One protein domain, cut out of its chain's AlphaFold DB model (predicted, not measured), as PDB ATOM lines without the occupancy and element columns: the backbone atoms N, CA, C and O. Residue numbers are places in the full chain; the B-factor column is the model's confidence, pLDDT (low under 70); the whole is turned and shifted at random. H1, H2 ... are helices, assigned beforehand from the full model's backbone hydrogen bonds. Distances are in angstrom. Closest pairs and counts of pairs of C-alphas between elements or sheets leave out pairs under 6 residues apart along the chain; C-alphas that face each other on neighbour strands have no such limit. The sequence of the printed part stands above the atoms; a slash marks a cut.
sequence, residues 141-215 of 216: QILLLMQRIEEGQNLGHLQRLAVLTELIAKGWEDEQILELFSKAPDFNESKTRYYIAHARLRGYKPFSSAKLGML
ATOM      1  N   GLN A 141      25.062   9.315  92.411       84.00
ATOM      2  CA  GLN A 141      24.697   8.094  91.677       84.00
ATOM      3  C   GLN A 141      25.805   7.635  90.718       84.00
ATOM      4  O   GLN A 141      26.005   6.444  90.523       84.00
ATOM      5  N   ILE A 142      26.528   8.584  90.116       90.75
ATOM      6  CA  ILE A 142      27.660   8.284  89.234       90.75
ATOM      7  C   ILE A 142      28.875   7.863  90.057       90.75
ATOM      8  O   ILE A 142      29.556   6.931  89.650       90.75
ATOM      9  N   LEU A 143      29.109   8.482  91.221       86.62
ATOM     10  CA  LEU A 143      30.167   8.052  92.143       86.62
ATOM     11  C   LEU A 143      29.995   6.583  92.547       86.62
ATOM     12  O   LEU A 143      30.963   5.835  92.506       86.62
ATOM     13  N   LEU A 144      28.764   6.145  92.834       87.38
ATOM     14  CA  LEU A 144      28.482   4.741  93.142       87.38
ATOM     15  C   LEU A 144      28.827   3.808  91.968       87.38
ATOM     16  O   LEU A 144      29.409   2.747  92.166       87.38
ATOM     17  N   LEU A 145      28.503   4.198  90.732       91.75
ATOM     18  CA  LEU A 145      28.868   3.413  89.547       91.75
ATOM     19  C   LEU A 145      30.384   3.397  89.304       91.75
ATOM     20  O   LEU A 145      30.914   2.367  88.901       91.75
ATOM     21  N   MET A 146      31.082   4.508  89.556       91.81
ATOM     22  CA  MET A 146      32.546   4.570  89.480       91.81
ATOM     23  C   MET A 146      33.184   3.624  90.496       91.81
ATOM     24  O   MET A 146      34.024   2.822  90.113       91.81
ATOM     25  N   GLN A 147      32.709   3.642  91.743       88.75
ATOM     26  CA  GLN A 147      33.172   2.728  92.784       88.75
ATOM     27  C   GLN A 147      32.968   1.263  92.374       88.75
ATOM     28  O   GLN A 147      33.879   0.454  92.494       88.75
ATOM     29  N   ARG A 148      31.811   0.918  91.796       89.88
ATOM     30  CA  ARG A 148      31.560  -0.443  91.292       89.88
ATOM     31  C   ARG A 148      32.536  -0.852  90.184       89.88
ATOM     32  O   ARG A 148      32.933  -2.010  90.142       89.88
ATOM     33  N   ILE A 149      32.928   0.071  89.298       92.06
ATOM     34  CA  ILE A 149      33.969  -0.186  88.287       92.06
ATOM     35  C   ILE A 149      35.326  -0.420  88.962       92.06
ATOM     36  O   ILE A 149      36.021  -1.363  88.594       92.06
ATOM     37  N   GLU A 150      35.695   0.411  89.939       88.38
ATOM     38  CA  GLU A 150      36.958   0.292  90.686       88.38
ATOM     39  C   GLU A 150      37.043  -1.018  91.481       88.38
ATOM     40  O   GLU A 150      38.104  -1.635  91.539       88.38
ATOM     41  N   GLU A 151      35.915  -1.486  92.016       88.56
ATOM     42  CA  GLU A 151      35.757  -2.786  92.678       88.56
ATOM     43  C   GLU A 151      35.732  -3.975  91.694       88.56
ATOM     44  O   GLU A 151      35.567  -5.122  92.110       88.56
ATOM     45  N   GLY A 152      35.871  -3.734  90.385       85.06
ATOM     46  CA  GLY A 152      35.882  -4.780  89.361       85.06
ATOM     47  C   GLY A 152      34.509  -5.399  89.084       85.06
ATOM     48  O   GLY A 152      34.423  -6.485  88.506       85.06
ATOM     49  N   GLN A 153      33.416  -4.733  89.465       83.94
ATOM     50  CA  GLN A 153      32.069  -5.196  89.150       83.94
ATOM     51  C   GLN A 153      31.718  -4.902  87.688       83.94
ATOM     52  O   GLN A 153      32.026  -3.843  87.132       83.94
ATOM     53  N   ASN A 154      30.999  -5.829  87.053       78.81
ATOM     54  CA  ASN A 154      30.554  -5.637  85.680       78.81
ATOM     55  C   ASN A 154      29.317  -4.723  85.630       78.81
ATOM     56  O   ASN A 154      28.256  -5.063  86.155       78.81
ATOM     57  N   LEU A 155      29.448  -3.567  84.976       84.88
ATOM     58  CA  LEU A 155      28.329  -2.662  84.717       84.88
ATOM     59  C   LEU A 155      27.666  -2.950  83.368       84.88
ATOM     60  O   LEU A 155      28.339  -3.181  82.361       84.88
ATOM     61  N   GLY A 156      26.343  -2.811  83.318       79.62
ATOM     62  CA  GLY A 156      25.582  -2.845  82.074       79.62
ATOM     63  C   GLY A 156      25.927  -1.677  81.142       79.62
ATOM     64  O   GLY A 156      26.385  -0.612  81.566       79.62
ATOM     65  N   HIS A 157      25.658  -1.842  79.846       78.62
ATOM     66  CA  HIS A 157      26.016  -0.859  78.814       78.62
ATOM     67  C   HIS A 157      25.502   0.567  79.110       78.62
ATOM     68  O   HIS A 157      26.241   1.543  78.970       78.62
ATOM     69  N   LEU A 158      24.254   0.699  79.575       81.19
ATOM     70  CA  LEU A 158      23.662   2.002  79.903       81.19
ATOM     71  C   LEU A 158      24.317   2.671  81.120       81.19
ATOM     72  O   LEU A 158      24.452   3.894  81.124       81.19
ATOM     73  N   GLN A 159      24.748   1.896  82.118       86.75
ATOM     74  CA  GLN A 159      25.459   2.406  83.294       86.75
ATOM     75  C   GLN A 159      26.845   2.931  82.901       86.75
ATOM     76  O   GLN A 159      27.216   4.040  83.281       86.75
ATOM     77  N   ARG A 160      27.573   2.196  82.048       88.81
ATOM     78  CA  ARG A 160      28.871   2.642  81.508       88.81
ATOM     79  C   ARG A 160      28.741   3.934  80.708       88.81
ATOM     80  O   ARG A 160      29.533   4.856  80.889       88.81
ATOM     81  N   LEU A 161      27.710   4.037  79.868       89.19
ATOM     82  CA  LEU A 161      27.438   5.258  79.111       89.19
ATOM     83  C   LEU A 161      27.065   6.436  80.031       89.19
ATOM     84  O   LEU A 161      27.452   7.576  79.760       89.19
ATOM     85  N   ALA A 162      26.349   6.180  81.129       90.81
ATOM     86  CA  ALA A 162      26.024   7.198  82.122       90.81
ATOM     87  C   ALA A 162      27.283   7.761  82.804       90.81
ATOM     88  O   ALA A 162      27.420   8.982  82.889       90.81
ATOM     89  N   VAL A 163      28.224   6.896  83.208       92.75
ATOM     90  CA  VAL A 163      29.525   7.306  83.767       92.75
ATOM     91  C   VAL A 163      30.329   8.096  82.731       92.75
ATOM     92  O   VAL A 163      30.696   9.242  82.981       92.75
ATOM     93  N   LEU A 164      30.518   7.540  81.529       93.12
ATOM     94  CA  LEU A 164      31.300   8.159  80.453       93.12
ATOM     95  C   LEU A 164      30.816   9.578  80.110       93.12
ATOM     96  O   LEU A 164      31.608  10.517  80.030       93.12
ATOM     97  N   THR A 165      29.507   9.751  79.914       92.94
ATOM     98  CA  THR A 165      28.939  11.057  79.538       92.94
ATOM     99  C   THR A 165      29.001  12.082  80.671       92.94
ATOM    100  O   THR A 165      29.182  13.268  80.390       92.94
ATOM    101  N   GLU A 166      28.904  11.654  81.937       92.94
ATOM    102  CA  GLU A 166      29.113  12.536  83.092       92.94
ATOM    103  C   GLU A 166      30.562  13.029  83.149       92.94
ATOM    104  O   GLU A 166      30.777  14.237  83.234       92.94
ATOM    105  N   LEU A 167      31.547  12.129  83.057       92.75
ATOM    106  CA  LEU A 167      32.968  12.480  83.166       92.75
ATOM    107  C   LEU A 167      33.410  13.438  82.052       92.75
ATOM    108  O   LEU A 167      34.018  14.473  82.338       92.75
ATOM    109  N   ILE A 168      32.999  13.180  80.803       91.75
ATOM    110  CA  ILE A 168      33.238  14.101  79.679       91.75
ATOM    111  C   ILE A 168      32.625  15.478  79.970       91.75
ATOM    112  O   ILE A 168      33.273  16.506  79.778       91.75
ATOM    113  N   ALA A 169      31.389  15.529  80.476       87.94
ATOM    114  CA  ALA A 169      30.725  16.794  80.794       87.94
ATOM    115  C   ALA A 169      31.356  17.544  81.980       87.94
ATOM    116  O   ALA A 169      31.136  18.751  82.117       87.94
ATOM    117  N   LYS A 170      32.109  16.843  82.838       87.50
ATOM    118  CA  LYS A 170      32.916  17.415  83.926       87.50
ATOM    119  C   LYS A 170      34.331  17.798  83.489       87.50
ATOM    120  O   LYS A 170      35.041  18.399  84.288       87.50
ATOM    121  N   GLY A 171      34.701  17.524  82.238       84.88
ATOM    122  CA  GLY A 171      35.991  17.904  81.670       84.88
ATOM    123  C   GLY A 171      37.129  16.965  82.049       84.88
ATOM    124  O   GLY A 171      38.258  17.421  82.139       84.88
ATOM    125  N   TRP A 172      36.836  15.688  82.304       90.19
ATOM    126  CA  TRP A 172      37.882  14.674  82.441       90.19
ATOM    127  C   TRP A 172      38.566  14.444  81.093       90.19
ATOM    128  O   TRP A 172      37.901  14.490  80.051       90.19
ATOM    129  N   GLU A 173      39.872  14.194  81.124       89.31
ATOM    130  CA  GLU A 173      40.667  13.834  79.949       89.31
ATOM    131  C   GLU A 173      40.454  12.364  79.563       89.31
ATOM    132  O   GLU A 173      40.022  11.542  80.377       89.31
ATOM    133  N   ASP A 174      40.740  12.024  78.305       91.06
ATOM    134  CA  ASP A 174      40.477  10.685  77.761       91.06
ATOM    135  C   ASP A 174      41.268   9.603  78.499       91.06
ATOM    136  O   ASP A 174      40.717   8.548  78.810       91.06
ATOM    137  N   GLU A 175      42.518   9.892  78.858       88.44
ATOM    138  CA  GLU A 175      43.388   9.008  79.630       88.44
ATOM    139  C   GLU A 175      42.832   8.730  81.034       88.44
ATOM    140  O   GLU A 175      42.858   7.587  81.479       88.44
ATOM    141  N   GLN A 176      42.251   9.733  81.702       91.38
ATOM    142  CA  GLN A 176      41.662   9.566  83.040       91.38
ATOM    143  C   GLN A 176      40.406   8.686  82.993       91.38
ATOM    144  O   GLN A 176      40.158   7.867  83.876       91.38
ATOM    145  N   ILE A 177      39.597   8.854  81.946       94.81
ATOM    146  CA  ILE A 177      38.409   8.026  81.725       94.81
ATOM    147  C   ILE A 177      38.828   6.589  81.391       94.81
ATOM    148  O   ILE A 177      38.210   5.636  81.867       94.81
ATOM    149  N   LEU A 178      39.873   6.430  80.579       93.38
ATOM    150  CA  LEU A 178      40.407   5.128  80.201       93.38
ATOM    151  C   LEU A 178      40.963   4.370  81.412       93.38
ATOM    152  O   LEU A 178      40.672   3.186  81.553       93.38
ATOM    153  N   GLU A 179      41.692   5.057  82.294       92.62
ATOM    154  CA  GLU A 179      42.222   4.507  83.547       92.62
ATOM    155  C   GLU A 179      41.111   3.996  84.472       92.62
ATOM    156  O   GLU A 179      41.212   2.894  85.009       92.62
ATOM    157  N   LEU A 180      40.010   4.740  84.613       93.56
ATOM    158  CA  LEU A 180      38.856   4.272  85.383       93.56
ATOM    159  C   LEU A 180      38.287   2.975  84.791       93.56
ATOM    160  O   LEU A 180      38.119   1.979  85.492       93.56
ATOM    161  N   PHE A 181      37.985   2.968  83.488       94.06
ATOM    162  CA  PHE A 181      37.383   1.797  82.847       94.06
ATOM    163  C   PHE A 181      38.335   0.603  82.751       94.06
ATOM    164  O   PHE A 181      37.851  -0.518  82.598       94.06
ATOM    165  N   SER A 182      39.649   0.804  82.898       93.44
ATOM    166  CA  SER A 182      40.622  -0.290  82.922       93.44
ATOM    167  C   SER A 182      40.478  -1.208  84.136       93.44
ATOM    168  O   SER A 182      41.051  -2.293  84.141       93.44
ATOM    169  N   LYS A 183      39.734  -0.785  85.166       91.62
ATOM    170  CA  LYS A 183      39.413  -1.601  86.345       91.62
ATOM    171  C   LYS A 183      38.239  -2.558  86.114       91.62
ATOM    172  O   LYS A 183      38.051  -3.485  86.892       91.62
ATOM    173  N   ALA A 184      37.474  -2.376  85.032       89.31
ATOM    174  CA  ALA A 184      36.372  -3.267  84.698       89.31
ATOM    175  C   ALA A 184      36.883  -4.645  84.212       89.31
ATOM    176  O   ALA A 184      37.848  -4.710  83.449       89.31
ATOM    177  N   PRO A 185      36.205  -5.751  84.566       84.62
ATOM    178  CA  PRO A 185      36.688  -7.112  84.295       84.62
ATOM    179  C   PRO A 185      36.698  -7.482  82.801       84.62
ATOM    180  O   PRO A 185      37.446  -8.355  82.377       84.62
ATOM    181  N   ASP A 186      35.871  -6.821  81.993       86.88
ATOM    182  CA  ASP A 186      35.736  -7.008  80.544       86.88
ATOM    183  C   ASP A 186      36.452  -5.911  79.734       86.88
ATOM    184  O   ASP A 186      36.135  -5.679  78.560       86.88
ATOM    185  N   PHE A 187      37.380  -5.187  80.365       90.25
ATOM    186  CA  PHE A 187      38.034  -4.044  79.752       90.25
ATOM    187  C   PHE A 187      38.760  -4.415  78.455       90.25
ATOM    188  O   PHE A 187      39.553  -5.352  78.372       90.25
ATOM    189  N   ASN A 188      38.516  -3.607  77.427       89.31
ATOM    190  CA  ASN A 188      39.261  -3.633  76.182       89.31
ATOM    191  C   ASN A 188      39.615  -2.195  75.806       89.31
ATOM    192  O   ASN A 188      38.721  -1.377  75.557       89.31
ATOM    193  N   GLU A 189      40.909  -1.893  75.760       89.38
ATOM    194  CA  GLU A 189      41.401  -0.531  75.558       89.38
ATOM    195  C   GLU A 189      40.927   0.062  74.225       89.38
ATOM    196  O   GLU A 189      40.330   1.139  74.205       89.38
ATOM    197  N   SER A 190      41.104  -0.668  73.119       84.50
ATOM    198  CA  SER A 190      40.720  -0.214  71.776       84.50
ATOM    199  C   SER A 190      39.230   0.116  71.682       84.50
ATOM    200  O   SER A 190      38.852   1.166  71.158       84.50
ATOM    201  N   LYS A 191      38.366  -0.750  72.231       78.44
ATOM    202  CA  LYS A 191      36.916  -0.506  72.276       78.44
ATOM    203  C   LYS A 191      36.578   0.696  73.158       78.44
ATOM    204  O   LYS A 191      35.745   1.513  72.777       78.44
ATOM    205  N   THR A 192      37.225   0.829  74.312       87.81
ATOM    206  CA  THR A 192      36.956   1.926  75.253       87.81
ATOM    207  C   THR A 192      37.369   3.275  74.665       87.81
ATOM    208  O   THR A 192      36.559   4.201  74.661       87.81
ATOM    209  N   ARG A 193      38.560   3.367  74.054       88.38
ATOM    210  CA  ARG A 193      39.008   4.559  73.315       88.38
ATOM    211  C   ARG A 193      38.038   4.931  72.195       88.38
ATOM    212  O   ARG A 193      37.673   6.099  72.068       88.38
ATOM    213  N   TYR A 194      37.558   3.947  71.427       83.88
ATOM    214  CA  TYR A 194      36.534   4.174  70.404       83.88
ATOM    215  C   TYR A 194      35.255   4.792  70.993       83.88
ATOM    216  O   TYR A 194      34.735   5.767  70.449       83.88
ATOM    217  N   TYR A 195      34.761   4.280  72.125       82.50
ATOM    218  CA  TYR A 195      33.562   4.821  72.770       82.50
ATOM    219  C   TYR A 195      33.760   6.233  73.323       82.50
ATOM    220  O   TYR A 195      32.853   7.057  73.179       82.50
ATOM    221  N   ILE A 196      34.925   6.533  73.903       88.19
ATOM    222  CA  ILE A 196      35.269   7.880  74.383       88.19
ATOM    223  C   ILE A 196      35.268   8.868  73.209       88.19
ATOM    224  O   ILE A 196      34.528   9.858  73.231       88.19
ATOM    225  N   ALA A 197      36.002   8.550  72.137       80.00
ATOM    226  CA  ALA A 197      36.068   9.376  70.935       80.00
ATOM    227  C   ALA A 197      34.679   9.577  70.305       80.00
ATOM    228  O   ALA A 197      34.293  10.697  69.963       80.00
ATOM    229  N   HIS A 198      33.882   8.508  70.213       75.75
ATOM    230  CA  HIS A 198      32.523   8.573  69.687       75.75
ATOM    231  C   HIS A 198      31.607   9.453  70.553       75.75
ATOM    232  O   HIS A 198      30.849  10.267  70.019       75.75
ATOM    233  N   ALA A 199      31.684   9.342  71.884       81.19
ATOM    234  CA  ALA A 199      30.889  10.149  72.807       81.19
ATOM    235  C   ALA A 199      31.246  11.642  72.737       81.19
ATOM    236  O   ALA A 199      30.337  12.478  72.755       81.19
ATOM    237  N   ARG A 200      32.536  11.983  72.586       84.06
ATOM    238  CA  ARG A 200      32.982  13.366  72.358       84.06
ATOM    239  C   ARG A 200      32.510  13.911  71.020       84.06
ATOM    240  O   ARG A 200      31.919  14.987  70.987       84.06
ATOM    241  N   LEU A 201      32.704  13.153  69.938       73.75
ATOM    242  CA  LEU A 201      32.292  13.554  68.591       73.75
ATOM    243  C   LEU A 201      30.779  13.811  68.511       73.75
ATOM    244  O   LEU A 201      30.335  14.761  67.868       73.75
ATOM    245  N   ARG A 202      29.974  12.971  69.171       72.50
ATOM    246  CA  ARG A 202      28.510  13.118  69.227       72.50
ATOM    247  C   ARG A 202      28.038  14.138  70.262       72.50
ATOM    248  O   ARG A 202      26.885  14.563  70.192       72.50
ATOM    249  N   GLY A 203      28.895  14.509  71.211       78.44
ATOM    250  CA  GLY A 203      28.597  15.436  72.297       78.44
ATOM    251  C   GLY A 203      27.377  15.020  73.123       78.44
ATOM    252  O   GLY A 203      26.450  15.806  73.340       78.44
ATOM    253  N   TYR A 204      27.348  13.757  73.559       77.81
ATOM    254  CA  TYR A 204      26.247  13.237  74.367       77.81
ATOM    255  C   TYR A 204      26.059  14.029  75.665       77.81
ATOM    256  O   TYR A 204      27.014  14.365  76.365       77.81
ATOM    257  N   LYS A 205      24.797  14.306  76.006       84.00
ATOM    258  CA  LYS A 205      24.443  14.945  77.277       84.00
ATOM    259  C   LYS A 205      24.423  13.898  78.398       84.00
ATOM    260  O   LYS A 205      23.930  12.795  78.154       84.00
ATOM    261  N   PRO A 206      24.864  14.244  79.622       88.75
ATOM    262  CA  PRO A 206      24.707  13.366  80.773       88.75
ATOM    263  C   PRO A 206      23.248  12.978  81.004       88.75
ATOM    264  O   PRO A 206      22.329  13.750  80.718       88.75
ATOM    265  N   PHE A 207      23.035  11.788  81.559       86.25
ATOM    266  CA  PHE A 207      21.694  11.259  81.810       86.25
ATOM    267  C   PHE A 207      20.957  12.131  82.838       86.25
ATOM    268  O   PHE A 207      21.580  12.694  83.742       86.25
ATOM    269  N   SER A 208      19.631  12.256  82.718       84.94
ATOM    270  CA  SER A 208      18.812  12.973  83.706       84.94
ATOM    271  C   SER A 208      18.808  12.242  85.053       84.94
ATOM    272  O   SER A 208      18.995  11.028  85.096       84.94
ATOM    273  N   SER A 209      18.564  12.955  86.158       79.56
ATOM    274  CA  SER A 209      18.505  12.338  87.496       79.56
ATOM    275  C   SER A 209      17.444  11.234  87.590       79.56
ATOM    276  O   SER A 209      17.697  10.209  88.210       79.56
ATOM    277  N   ALA A 210      16.304  11.397  86.907       76.62
ATOM    278  CA  ALA A 210      15.270  10.363  86.814       76.62
ATOM    279  C   ALA A 210      15.782   9.089  86.120       76.62
ATOM    280  O   ALA A 210      15.539   7.986  86.593       76.62
ATOM    281  N   LYS A 211      16.547   9.235  85.027       78.06
ATOM    282  CA  LYS A 211      17.126   8.097  84.304       78.06
ATOM    283  C   LYS A 211      18.256   7.427  85.091       78.06
ATOM    284  O   LYS A 211      18.402   6.218  85.005       78.06
ATOM    285  N   LEU A 212      19.039   8.191  85.857       82.56
ATOM    286  CA  LEU A 212      20.060   7.633  86.750       82.56
ATOM    287  C   LEU A 212      19.454   6.843  87.911       82.56
ATOM    288  O   LEU A 212      19.998   5.807  88.267       82.56
ATOM    289  N   GLY A 213      18.317   7.286  88.455       73.88
ATOM    290  CA  GLY A 213      17.598   6.551  89.500       73.88
ATOM    291  C   GLY A 213      17.087   5.174  89.060       73.88
ATOM    292  O   GLY A 213      16.863   4.326  89.907       73.88
ATOM    293  N   MET A 214      16.949   4.933  87.750       74.12
ATOM    294  CA  MET A 214      16.593   3.620  87.188       74.12
ATOM    295  C   MET A 214      17.813   2.717  86.922       74.12
ATOM    296  O   MET A 214      17.644   1.589  86.472       74.12
ATOM    297  N   LEU A 215      19.035   3.235  87.101       65.94
ATOM    298  CA  LEU A 215      20.295   2.559  86.761       65.94
ATOM    299  C   LEU A 215      21.179   2.258  87.979       65.94
ATOM    300  O   LEU A 215      22.186   1.569  87.809       65.94
TER     301      LEU A 215
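What this domain is: This is residues 141 to 215 of the 216 residues of an uncharacterized protein of Candidatus Methanosuratus sp (UniProt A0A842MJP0). Two helices, H2 and H3, stand roughly side by side and run opposite ways, with H1 crossing them on one side and H4 crossing them on the other. The short H5 sits at the outside of H2, on the side away from H3. The printed part has 75 residues with five named helices, H1 to H5 in order, and no named strand; the class is all helix, with mostly crossed packing. It is compact, with a radius of gyration of the C-alphas of 11.4 A, and spans 31 by 28 by 18 A.

How they stand to each other: H1, residues 141 to 150, touches H2, residues 157 to 169, closest at the C-alphas of Ile 142 and Val 163, 5.9 A apart; at 71 degrees they are only just about perpendicular. H1 also touches H3, residues 174 to 181, about perpendicular at 75 degrees, with the C-alphas of Ile 149 and Phe 181 closest at 6.7 A. H2 and H3 are close but not clearly touching, 7.2 A between their closest C-alphas, Leu 167 and Ile 177; they run opposite ways at a shallow tilt of 34 degrees, only just short of steep. H4, residues 189 to 202, touches H2 with residues 196 to 200 alone, meeting residues 164 to 168 of H2; the closest C-alphas, Thr 165 and Ala 199, are 7.1 A apart, at a steep tilt of 61 degrees, the same way. H4 touches H3 at a steep tilt of 55 degrees, opposite ways, closest at the C-alphas of Asp 174 and Ile 196, 6.8 A. H5, residues 209 to 213, is close to H2 but not clearly touching, with the C-alphas of Ala 162 and Leu 212 closest at 7.6 A. H1 and H4 are apart. In H1, H2, H3, H4 and H5 every O i to N i+4 pair is within hydrogen-bond range.

Where its parts are: H1 begins at C-alpha 141, (24.697, 8.094, 91.677), and is 14.6 A long. H2 is 18.4 A and H4 19.8 A from first to last C-alpha, H4 beginning at C-alpha 189, (41.401, -0.531, 75.558). H5 ends at C-alpha 213, (17.598, 6.551, 89.500).

The domain as a whole: The two C-alphas farthest apart, those of Ser 190 and Ala 210, are 31.4 A apart. The printed part has no cut; the link H2 to H3 is tight and no link is long. The mean pLDDT of the printed part is 86.0, and residue 215 alone is under 70.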